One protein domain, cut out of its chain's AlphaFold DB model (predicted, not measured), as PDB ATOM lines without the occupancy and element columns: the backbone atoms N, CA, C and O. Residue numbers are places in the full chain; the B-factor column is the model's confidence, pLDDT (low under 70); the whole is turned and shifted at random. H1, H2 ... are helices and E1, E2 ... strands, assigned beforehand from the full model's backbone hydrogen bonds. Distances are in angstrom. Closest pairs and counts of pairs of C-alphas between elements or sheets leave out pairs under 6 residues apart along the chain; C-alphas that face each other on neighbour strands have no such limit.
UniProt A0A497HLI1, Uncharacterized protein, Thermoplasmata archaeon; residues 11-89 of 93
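Overview. This is residues 11 to 89 of the 93 residues of an uncharacterized protein of Thermoplasmata archaeon (UniProt A0A497HLI1). Two helices, H2 and H4, meet near Pro 25 and Leu 73 to make a V; H1 folds back beside H2 on one side of it, and a small hairpin of two strands, E1 and E2, lies on the other side, with E2 next to H4. H5 lies near both the strand hairpin and H2, and the one-turn helix H3 follows E2 at the open end of the V. The printed part has 79 residues, with five named helices and two named strands in the order H1, H2, E1, E2, H3, H4, H5. The sheet has the order E1 - E2 and is antiparallel; the class is mostly helix. The whole is compact, with a radius of gyration of the C-alphas of 11.4 A, and rounded, with spans of 29 by 28 by 20 A.

Arrangement. E1, residues 42 to 45, and E2, residues 50 to 53, form a hairpin of antiparallel neighbour strands, with 141 degrees between their directions. The C-alphas of Ile 42 and Cys 53 face each other at 4.4 A. Across the pair, N 43 and O 52 are within hydrogen-bond range at 2.9 A, and N 52 and O 43 at 2.8 A. H4, residues 61 to 73, has 12 pairs of C-alphas within 8 A of E2; the closest are those of Arg 50 and Thr 70, 5.7 A apart. H4 and E1 are apart. H2, residues 25 to 37, touches H4 at a steep tilt of 46 degrees, and the two run opposite ways. H2 touches H4 with its residues 25 to 29 alone, and H4 touches H2 with its residues 69 to 73 alone; the closest C-alphas of the two are those of Pro 25 and Leu 73, 4.9 A apart. The closest C-alphas of H2 and E1 are those of Val 36 and Ile 42, 7.2 A apart, while H2 and E2 are apart. H1, residues 11 to 21, touches H2 and forms a helical hairpin with it: they run opposite ways at a shallow tilt of 15 degrees, and the closest C-alphas, of Phe 19 and Arg 27, are 5.0 A apart. H1 and H4 are near each other, with 8 pairs of C-alphas within 10 A. H5, residues 78 to 87, is close to H2 but not clearly touching, about perpendicular at 81 degrees; the closest C-alphas are those of Ala 29 and Val 84, 8.0 A apart. The closest C-alphas of H5 and E1 are those of Trp 44 and Trp 78, 6.6 A apart. H4 and H5 are only just apart, their closest C-alphas 8.1 A from each other. H3, residues 54 to 57, only just touches H4, with 3 pairs of C-alphas within 8 A, and only at the corner by their link; the closest are those of Glu 56 and Trp 62, 5.4 A apart. Every O i to N i+4 pair is within hydrogen-bond range in H1, H2 and H5, and 8 of 9 are in H4; H3 is too short for such a pair.

Along the chain. E1 is 9.7 A from first to last C-alpha and E2 10.1 A. H4 measures 19.4 A, H2 18.1 A, H1 15.3 A and H5 14.1 A; H3 has four residues. H1 begins at C-alpha 11, (251.090, 234.009, 254.277). E1 begins at C-alpha 42, (235.776, 227.680, 250.809). H5 ends at C-alpha 87, (241.243, 215.692, 258.709).

Size, cuts and confidence. The two C-alphas farthest apart, of Leu 11 and Lys 47, are 30.4 A from each other. The printed part runs from residue 11 to residue 89 without a cut. The six links between named elements are tight. Mean pLDDT of the printed part is 94.3, and no printed residue is under 70.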
ATOM      1  N   LEU A  11     251.132 235.396 253.797       87.38
ATOM      2  CA  LEU A  11     251.090 234.009 254.277       87.38
ATOM      3  C   LEU A  11     250.344 233.077 253.317       87.38
ATOM      4  O   LEU A  11     250.739 231.925 253.143       87.38
ATOM      5  N   LEU A  12     249.284 233.576 252.682       91.69
ATOM      6  CA  LEU A  12     248.522 232.828 251.693       91.69
ATOM      7  C   LEU A  12     249.303 232.703 250.375       91.69
ATOM      8  O   LEU A  12     249.312 231.630 249.779       91.69
ATOM      9  N   GLU A  13     250.033 233.751 249.984       93.25
ATOM     10  CA  GLU A  13     250.950 233.738 248.837       93.25
ATOM     11  C   GLU A  13     252.094 232.741 249.048       93.25
ATOM     12  O   GLU A  13     252.380 231.926 248.173       93.25
ATOM     13  N   HIS A  14     252.695 232.733 250.239       94.06
ATOM     14  CA  HIS A  14     253.718 231.756 250.600       94.06
ATOM     15  C   HIS A  14     253.176 230.319 250.568       94.06
ATOM     16  O   HIS A  14     253.817 229.429 250.018       94.06
ATOM     17  N   ALA A  15     251.975 230.082 251.106       95.69
ATOM     18  CA  ALA A  15     251.349 228.762 251.059       95.69
ATOM     19  C   ALA A  15     251.048 228.301 249.628       95.69
ATOM     20  O   ALA A  15     251.227 227.123 249.321       95.69
ATOM     21  N   TRP A  16     250.635 229.223 248.755       96.25
ATOM     22  CA  TRP A  16     250.465 228.946 247.334       96.25
ATOM     23  C   TRP A  16     251.798 228.582 246.670       96.25
ATOM     24  O   TRP A  16     251.883 227.551 246.012       96.25
ATOM     25  N   HIS A  17     252.855 229.365 246.900       96.38
ATOM     26  CA  HIS A  17     254.182 229.103 246.337       96.38
ATOM     27  C   HIS A  17     254.746 227.737 246.767       96.38
ATOM     28  O   HIS A  17     255.243 226.981 245.936       96.38
ATOM     29  N   GLU A  18     254.625 227.385 248.051       96.69
ATOM     30  CA  GLU A  18     255.028 226.067 248.563       96.69
ATOM     31  C   GLU A  18     254.256 224.928 247.880       96.69
ATOM     32  O   GLU A  18     254.838 223.900 247.539       96.69
ATOM     33  N   PHE A  19     252.954 225.112 247.646       97.38
ATOM     34  CA  PHE A  19     252.135 224.145 246.917       97.38
ATOM     35  C   PHE A  19     252.509 224.045 245.432       97.38
ATOM     36  O   PHE A  19     252.516 222.952 244.870       97.38
ATOM     37  N   GLU A  20     252.837 225.156 244.775       96.44
ATOM     38  CA  GLU A  20     253.272 225.121 243.378       96.44
ATOM     39  C   GLU A  20     254.622 224.435 243.201       96.44
ATOM     40  O   GLU A  20     254.810 223.723 242.211       96.44
ATOM     41  N   HIS A  21     255.527 224.626 244.162       96.44
ATOM     42  CA  HIS A  21     256.815 223.948 244.198       96.44
ATOM     43  C   HIS A  21     256.657 222.439 244.432       96.44
ATOM     44  O   HIS A  21     257.303 221.641 243.754       96.44
ATOM     45  N   GLU A  22     255.771 222.045 245.353       96.56
ATOM     46  CA  GLU A  22     255.522 220.650 245.711       96.56
ATOM     47  C   GLU A  22     254.013 220.363 245.818       96.56
ATOM     48  O   GLU A  22     253.362 220.618 246.835       96.56
ATOM     49  N   GLN A  23     253.454 219.779 244.754       96.88
ATOM     50  CA  GLN A  23     252.015 219.526 244.609       96.88
ATOM     51  C   GLN A  23     251.567 218.264 245.361       96.88
ATOM     52  O   GLN A  23     251.140 217.277 244.763       96.88
ATOM     53  N   THR A  24     251.674 218.289 246.689       97.38
ATOM     54  CA  THR A  24     251.222 217.206 247.575       97.38
ATOM     55  C   THR A  24     249.897 217.546 248.265       97.38
ATOM     56  O   THR A  24     249.577 218.727 248.456       97.38
ATOM     57  N   PRO A  25     249.116 216.532 248.691       95.44
ATOM     58  CA  PRO A  25     247.880 216.746 249.445       95.44
ATOM     59  C   PRO A  25     248.076 217.586 250.714       95.44
ATOM     60  O   PRO A  25     247.222 218.396 251.062       95.44
ATOM     61  N   GLU A  26     249.208 217.431 251.401       95.06
ATOM     62  CA  GLU A  26     249.556 218.187 252.605       95.06
ATOM     63  C   GLU A  26     249.727 219.681 252.311       95.06
ATOM     64  O   GLU A  26     249.219 220.517 253.059       95.06
ATOM     65  N   ARG A  27     250.398 220.028 251.206       96.81
ATOM     66  CA  ARG A  27     250.600 221.423 250.791       96.81
ATOM     67  C   ARG A  27     249.315 222.051 250.263       96.81
ATOM     68  O   ARG A  27     249.009 223.190 250.611       96.81
ATOM     69  N   ALA A  28     248.518 221.288 249.519       96.94
ATOM     70  CA  ALA A  28     247.182 221.702 249.098       96.94
ATOM     71  C   ALA A  28     246.275 221.993 250.310       96.94
ATOM     72  O   ALA A  28     245.614 223.031 250.372       96.94
ATOM     73  N   ALA A  29     246.285 221.114 251.316       95.12
ATOM     74  CA  ALA A  29     245.537 221.318 252.551       95.12
ATOM     75  C   ALA A  29     246.052 222.527 253.344       95.12
ATOM     76  O   ALA A  29     245.247 223.307 253.847       95.12
ATOM     77  N   TRP A  30     247.371 222.724 253.421       95.31
ATOM     78  CA  TRP A  30     247.967 223.905 254.048       95.31
ATOM     79  C   TRP A  30     247.502 225.211 253.396       95.31
ATOM     80  O   TRP A  30     247.136 226.156 254.099       95.31
ATOM     81  N   PHE A  31     247.436 225.251 252.065       96.50
ATOM     82  CA  PHE A  31     246.881 226.393 251.345       96.50
ATOM     83  C   PHE A  31     245.420 226.659 251.737       96.50
ATOM     84  O   PHE A  31     245.085 227.789 252.098       96.50
ATOM     85  N   LEU A  32     244.569 225.625 251.790       95.56
ATOM     86  CA  LEU A  32     243.183 225.768 252.260       95.56
ATOM     87  C   LEU A  32     243.093 226.255 253.717       95.56
ATOM     88  O   LEU A  32     242.235 227.081 254.027       95.56
ATOM     89  N   ILE A  33     243.981 225.796 254.608       93.69
ATOM     90  CA  ILE A  33     244.052 226.285 255.996       93.69
ATOM     91  C   ILE A  33     244.351 227.786 256.010       93.69
ATOM     92  O   ILE A  33     243.694 228.526 256.740       93.69
ATOM     93  N   MET A  34     245.305 228.255 255.200       94.38
ATOM     94  CA  MET A  34     245.619 229.683 255.108       94.38
ATOM     95  C   MET A  34     244.459 230.495 254.526       94.38
ATOM     96  O   MET A  34     244.181 231.582 255.031       94.38
ATOM     97  N   MET A  35     243.727 229.975 253.535       94.12
ATOM     98  CA  MET A  35     242.519 230.636 253.020       94.12
ATOM     99  C   MET A  35     241.500 230.846 254.141       94.12
ATOM    100  O   MET A  35     241.050 231.965 254.391       94.12
ATOM    101  N   VAL A  36     241.208 229.777 254.883       92.00
ATOM    102  CA  VAL A  36     240.292 229.808 256.023       92.00
ATOM    103  C   VAL A  36     240.801 230.766 257.104       92.00
ATOM    104  O   VAL A  36     240.039 231.593 257.605       92.00
ATOM    105  N   PHE A  37     242.091 230.724 257.446       90.75
ATOM    106  CA  PHE A  37     242.718 231.643 258.401       90.75
ATOM    107  C   PHE A  37     242.506 233.114 258.007       90.75
ATOM    108  O   PHE A  37     242.159 233.937 258.856       90.75
ATOM    109  N   HIS A  38     242.599 233.419 256.710       90.19
ATOM    110  CA  HIS A  38     242.328 234.737 256.132       90.19
ATOM    111  C   HIS A  38     240.837 235.053 255.910       90.19
ATOM    112  O   HIS A  38     240.521 236.048 255.264       90.19
ATOM    113  N   LYS A  39     239.924 234.266 256.499       89.62
ATOM    114  CA  LYS A  39     238.463 234.448 256.424       89.62
ATOM    115  C   LYS A  39     237.882 234.292 255.014       89.62
ATOM    116  O   LYS A  39     236.780 234.768 254.752       89.62
ATOM    117  N   GLU A  40     238.585 233.586 254.132       91.31
ATOM    118  CA  GLU A  40     238.053 233.206 252.826       91.31
ATOM    119  C   GLU A  40     237.062 232.043 252.977       91.31
ATOM    120  O   GLU A  40     237.314 231.066 253.690       91.31
ATOM    121  N   ASN A  41     235.928 232.133 252.282       91.62
ATOM    122  CA  ASN A  41     234.901 231.098 252.314       91.62
ATOM    123  C   ASN A  41     235.186 230.042 251.247       91.62
ATOM    124  O   ASN A  41     234.982 230.295 250.061       91.62
ATOM    125  N   ILE A  42     235.600 228.850 251.677       94.00
ATOM    126  CA  ILE A  42     235.776 227.680 250.809       94.00
ATOM    127  C   ILE A  42     234.589 226.722 250.937       94.00
ATOM    128  O   ILE A  42     234.087 226.469 252.035       94.00
ATOM    129  N   TYR A  43     234.126 226.175 249.818       94.00
ATOM    130  CA  TYR A  43     232.971 225.280 249.783       94.00
ATOM    131  C   TYR A  43     233.076 224.273 248.636       94.00
ATOM    132  O   TYR A  43     233.789 224.490 247.661       94.00
ATOM    133  N   TRP A  44     232.366 223.154 248.766       96.25
ATOM    134  CA  TRP A  44     232.217 222.172 247.694       96.25
ATOM    135  C   TRP A  44     231.132 222.618 246.715       96.25
ATOM    136  O   TRP A  44     230.014 222.926 247.137       96.25
ATOM    137  N   ASP A  45     231.442 222.616 245.421       96.38
ATOM    138  CA  ASP A  45     230.472 222.790 244.345       96.38
ATOM    139  C   ASP A  45     230.131 221.426 243.745       96.38
ATOM    140  O   ASP A  45     230.947 220.797 243.071       96.38
ATOM    141  N   ASP A  46     228.906 220.961 243.992       94.19
ATOM    142  CA  ASP A  46     228.480 219.643 243.529       94.19
ATOM    143  C   ASP A  46     228.237 219.571 242.014       94.19
ATOM    144  O   ASP A  46     228.270 218.483 241.443       94.19
ATOM    145  N   LYS A  47     228.020 220.708 241.345       95.38
ATOM    146  CA  LYS A  47     227.827 220.749 239.889       95.38
ATOM    147  C   LYS A  47     229.160 220.648 239.163       95.38
ATOM    148  O   LYS A  47     229.269 219.897 238.201       95.38
ATOM    149  N   GLU A  48     230.158 221.392 239.635       95.69
ATOM    150  CA  GLU A  48     231.508 221.397 239.057       95.69
ATOM    151  C   GLU A  48     232.421 220.311 239.653       95.69
ATOM    152  O   GLU A  48     233.519 220.097 239.148       95.69
ATOM    153  N   LYS A  49     231.962 219.607 240.698       96.56
ATOM    154  CA  LYS A  49     232.695 218.550 241.414       96.56
ATOM    155  C   LYS A  49     234.083 219.006 241.870       96.56
ATOM    156  O   LYS A  49     235.065 218.281 241.721       96.56
ATOM    157  N   ARG A  50     234.151 220.209 242.445       97.25
ATOM    158  CA  ARG A  50     235.398 220.787 242.955       97.25
ATOM    159  C   ARG A  50     235.198 221.703 244.152       97.25
ATOM    160  O   ARG A  50     234.087 222.144 244.442       97.25
ATOM    161  N   ILE A  51     236.298 222.017 244.828       96.25
ATOM    162  CA  ILE A  51     236.329 223.086 245.824       96.25
ATOM    163  C   ILE A  51     236.308 224.432 245.087       96.25
ATOM    164  O   ILE A  51     237.008 224.612 244.090       96.25
ATOM    165  N   LYS A  52     235.515 225.376 245.597       96.69
ATOM    166  CA  LYS A  52     235.471 226.780 245.177       96.69
ATOM    167  C   LYS A  52     235.747 227.694 246.357       96.69
ATOM    168  O   LYS A  52     235.551 227.300 247.511       96.69
ATOM    169  N   CYS A  53     236.159 228.920 246.067       95.00
ATOM    170  CA  CYS A  53     236.166 230.006 247.042       95.00
ATOM    171  C   CYS A  53     235.226 231.146 246.628       95.00
ATOM    172  O   CYS A  53     234.795 231.228 245.475       95.00
ATOM    173  N   ALA A  54     234.860 232.015 247.572       93.69
ATOM    174  CA  ALA A  54     234.009 233.168 247.290       93.69
ATOM    175  C   ALA A  54     234.714 234.192 246.385       93.69
ATOM    176  O   ALA A  54     234.050 234.837 245.573       93.69
ATOM    177  N   ALA A  55     236.046 234.286 246.470       92.25
ATOM    178  CA  ALA A  55     236.846 235.170 245.628       92.25
ATOM    179  C   ALA A  55     236.682 234.928 244.116       92.25
ATOM    180  O   ALA A  55     236.758 235.880 243.341       92.25
ATOM    181  N   GLU A  56     236.353 233.701 243.691       94.19
ATOM    182  CA  GLU A  56     236.082 233.385 242.278       94.19
ATOM    183  C   GLU A  56     234.950 234.229 241.663       94.19
ATOM    184  O   GLU A  56     234.897 234.384 240.444       94.19
ATOM    185  N   VAL A  57     234.043 234.783 242.479       91.12
ATOM    186  CA  VAL A  57     232.921 235.612 242.004       91.12
ATOM    187  C   VAL A  57     233.399 236.932 241.392       91.12
ATOM    188  O   VAL A  57     232.761 237.441 240.472       91.12
ATOM    189  N   TYR A  58     234.498 237.495 241.895       90.25
ATOM    190  CA  TYR A  58     235.023 238.792 241.455       90.25
ATOM    191  C   TYR A  58     236.445 238.722 240.886       90.25
ATOM    192  O   TYR A  58     236.887 239.686 240.263       90.25
ATOM    193  N   ASP A  59     237.157 237.607 241.067       89.69
ATOM    194  CA  ASP A  59     238.494 237.369 240.526       89.69
ATOM    195  C   ASP A  59     238.606 235.934 239.987       89.69
ATOM    196  O   ASP A  59     238.792 234.961 240.722       89.69
ATOM    197  N   SER A  60     238.523 235.805 238.661       90.62
ATOM    198  CA  SER A  60     238.582 234.513 237.977       90.62
ATOM    199  C   SER A  60     239.940 233.816 238.093       90.62
ATOM    200  O   SER A  60     240.017 232.623 237.816       90.62
ATOM    201  N   SER A  61     241.007 234.508 238.520       90.19
ATOM    202  CA  SER A  61     242.335 233.899 238.695       90.19
ATOM    203  C   SER A  61     242.390 232.878 239.838       90.19
ATOM    204  O   SER A  61     243.364 232.127 239.954       90.19
ATOM    205  N   TRP A  62     241.368 232.849 240.700       94.50
ATOM    206  CA  TRP A  62     241.216 231.838 241.746       94.50
ATOM    207  C   TRP A  62     240.749 230.497 241.209       94.50
ATOM    208  O   TRP A  62     241.109 229.475 241.786       94.50
ATOM    209  N   LYS A  63     240.002 230.485 240.101       95.56
ATOM    210  CA  LYS A  63     239.428 229.260 239.546       95.56
ATOM    211  C   LYS A  63     240.507 228.206 239.294       95.56
ATOM    212  O   LYS A  63     240.435 227.123 239.868       95.56
ATOM    213  N   ASP A  64     241.543 228.566 238.543       95.12
ATOM    214  CA  ASP A  64     242.636 227.650 238.194       95.12
ATOM    215  C   ASP A  64     243.375 227.141 239.445       95.12
ATOM    216  O   ASP A  64     243.764 225.974 239.528       95.12
ATOM    217  N   LYS A  65     243.525 227.998 240.468       95.88
ATOM    218  CA  LYS A  65     244.147 227.617 241.746       95.88
ATOM    219  C   LYS A  65     243.306 226.575 242.478       95.88
ATOM    220  O   LYS A  65     243.837 225.569 242.943       95.88
ATOM    221  N   MET A  66     241.997 226.805 242.562       96.94
ATOM    222  CA  MET A  66     241.070 225.929 243.275       96.94
ATOM    223  C   MET A  66     240.834 224.603 242.543       96.94
ATOM    224  O   MET A  66     240.712 223.564 243.196       96.94
ATOM    225  N   GLU A  67     240.831 224.606 241.208       97.38
ATOM    226  CA  GLU A  67     240.816 223.387 240.391       97.38
ATOM    227  C   GLU A  67     242.048 222.522 240.681       97.38
ATOM    228  O   GLU A  67     241.903 221.359 241.063       97.38
ATOM    229  N   LYS A  68     243.247 223.114 240.633       97.50
ATOM    230  CA  LYS A  68     244.509 222.418 240.919       97.50
ATOM    231  C   LYS A  68     244.563 221.852 242.342       97.50
ATOM    232  O   LYS A  68     244.974 220.714 242.553       97.50
ATOM    233  N   VAL A  69     244.118 222.626 243.332       97.38
ATOM    234  CA  VAL A  69     244.050 222.183 244.736       97.38
ATOM    235  C   VAL A  69     243.074 221.018 244.904       97.38
ATOM    236  O   VAL A  69     243.389 220.050 245.594       97.38
ATOM    237  N   THR A  70     241.909 221.081 244.254       97.69
ATOM    238  CA  THR A  70     240.918 219.994 244.282       97.69
ATOM    239  C   THR A  70     241.496 218.711 243.692       97.69
ATOM    240  O   THR A  70     241.361 217.645 244.296       97.69
ATOM    241  N   GLU A  71     242.153 218.818 242.535       97.62
ATOM    242  CA  GLU A  71     242.759 217.687 241.837       97.62
ATOM    243  C   GLU A  71     243.821 216.999 242.700       97.62
ATOM    244  O   GLU A  71     243.752 215.786 242.899       97.62
ATOM    245  N   VAL A  72     244.749 217.768 243.281       97.81
ATOM    246  CA  VAL A  72     245.819 217.217 244.131       97.81
ATOM    247  C   VAL A  72     245.268 216.578 245.405       97.81
ATOM    248  O   VAL A  72     245.781 215.554 245.858       97.81
ATOM    249  N   LEU A  73     244.200 217.134 245.981       96.25
ATOM    250  CA  LEU A  73     243.520 216.518 247.125       96.25
ATOM    251  C   LEU A  73     242.742 215.249 246.745       96.25
ATOM    252  O   LEU A  73     242.323 214.510 247.637       96.25
ATOM    253  N   GLY A  74     242.541 214.989 245.450       95.50
ATOM    254  CA  GLY A  74     241.844 213.809 244.946       95.50
ATOM    255  C   GLY A  74     240.358 213.777 245.303       95.50
ATOM    256  O   GLY A  74     239.780 212.695 245.375       95.50
ATOM    257  N   ILE A  75     239.747 214.938 245.551       94.19
ATOM    258  CA  ILE A  75     238.352 215.045 245.988       94.19
ATOM    259  C   ILE A  75     237.437 215.052 244.766       94.19
ATOM    260  O   ILE A  75     237.544 215.915 243.899       94.19
ATOM    261  N   LYS A  76     236.497 214.113 244.725       94.88
ATOM    262  CA  LYS A  76     235.499 213.948 243.659       94.88
ATOM    263  C   LYS A  76     234.072 213.990 244.188       94.88
ATOM    264  O   LYS A  76     233.140 214.194 243.407       94.88
ATOM    265  N   THR A  77     233.884 213.796 245.493       96.25
ATOM    266  CA  THR A  77     232.561 213.828 246.126       96.25
ATOM    267  C   THR A  77     232.507 214.726 247.357       96.25
ATOM    268  O   THR A  77     233.518 215.065 247.976       96.25
ATOM    269  N   TRP A  78     231.279 215.068 247.750       94.50
ATOM    270  CA  TRP A  78     231.003 215.775 248.996       94.50
ATOM    271  C   TRP A  78     231.562 215.034 250.221       94.50
ATOM    272  O   TRP A  78     232.146 215.649 251.109       94.50
ATOM    273  N   GLU A  79     231.431 213.708 250.274       96.12
ATOM    274  CA  GLU A  79     231.918 212.895 251.392       96.12
ATOM    275  C   GLU A  79     233.442 212.964 251.515       96.12
ATOM    276  O   GLU A  79     233.976 213.032 252.624       96.12
ATOM    277  N   GLU A  80     234.153 212.962 250.389       95.06
ATOM    278  CA  GLU A  80     235.606 213.131 250.355       95.06
ATOM    279  C   GLU A  80     236.012 214.534 250.807       95.06
ATOM    280  O   GLU A  80     236.917 214.673 251.632       95.06
ATOM    281  N   PHE A  81     235.280 215.564 250.371       94.56
ATOM    282  CA  PHE A  81     235.482 216.929 250.848       94.56
ATOM    283  C   PHE A  81     235.301 217.029 252.368       94.56
ATOM    284  O   PHE A  81     236.152 217.592 253.057       94.56
ATOM    285  N   VAL A  82     234.238 216.436 252.922       93.44
ATOM    286  CA  VAL A  82     233.988 216.413 254.374       93.44
ATOM    287  C   VAL A  82     235.107 215.685 255.122       93.44
ATOM    288  O   VAL A  82     235.547 216.156 256.172       93.44
ATOM    289  N   LYS A  83     235.621 214.568 254.589       93.75
ATOM    290  CA  LYS A  83     236.766 213.858 255.186       93.75
ATOM    291  C   LYS A  83     238.009 214.742 255.249       93.75
ATOM    292  O   LYS A  83     238.647 214.793 256.298       93.75
ATOM    293  N   VAL A  84     238.336 215.456 254.171       92.31
ATOM    294  CA  VAL A  84     239.472 216.394 254.132       92.31
ATOM    295  C   VAL A  84     239.249 217.556 255.098       92.31
ATOM    296  O   VAL A  84     240.125 217.856 255.910       92.31
ATOM    297  N   LYS A  85     238.051 218.151 255.087       90.19
ATOM    298  CA  LYS A  85     237.652 219.225 256.004       90.19
ATOM    299  C   LYS A  85     237.860 218.833 257.467       90.19
ATOM    300  O   LYS A  85     238.415 219.622 258.226       90.19
ATOM    301  N   ASN A  86     237.481 217.614 257.842       90.88
ATOM    302  CA  ASN A  86     237.663 217.102 259.199       90.88
ATOM    303  C   ASN A  86     239.125 216.740 259.498       90.88
ATOM    304  O   ASN A  86     239.624 217.085 260.564       90.88
ATOM    305  N   LYS A  87     239.829 216.087 258.559       91.31
ATOM    306  CA  LYS A  87     241.243 215.692 258.709       91.31
ATOM    307  C   LYS A  87     242.146 216.892 259.005       91.31
ATOM    308  O   LYS A  87     243.046 216.778 259.830       91.31
ATOM    309  N   TYR A  88     241.903 218.019 258.339       87.19
ATOM    310  CA  TYR A  88     242.726 219.228 258.446       87.19
ATOM    311  C   TYR A  88     242.069 220.356 259.254       87.19
ATOM    312  O   TYR A  88     242.595 221.465 259.280       87.19
ATOM    313  N   ASN A  89     240.939 220.088 259.920       85.31
ATOM    314  CA  ASN A  89     240.197 221.064 260.726       85.31
ATOM    315  C   ASN A  89     239.901 222.383 259.975       85.31
ATOM    316  O   ASN A  89     240.129 223.477 260.488       85.31
TER     317      ASN A  89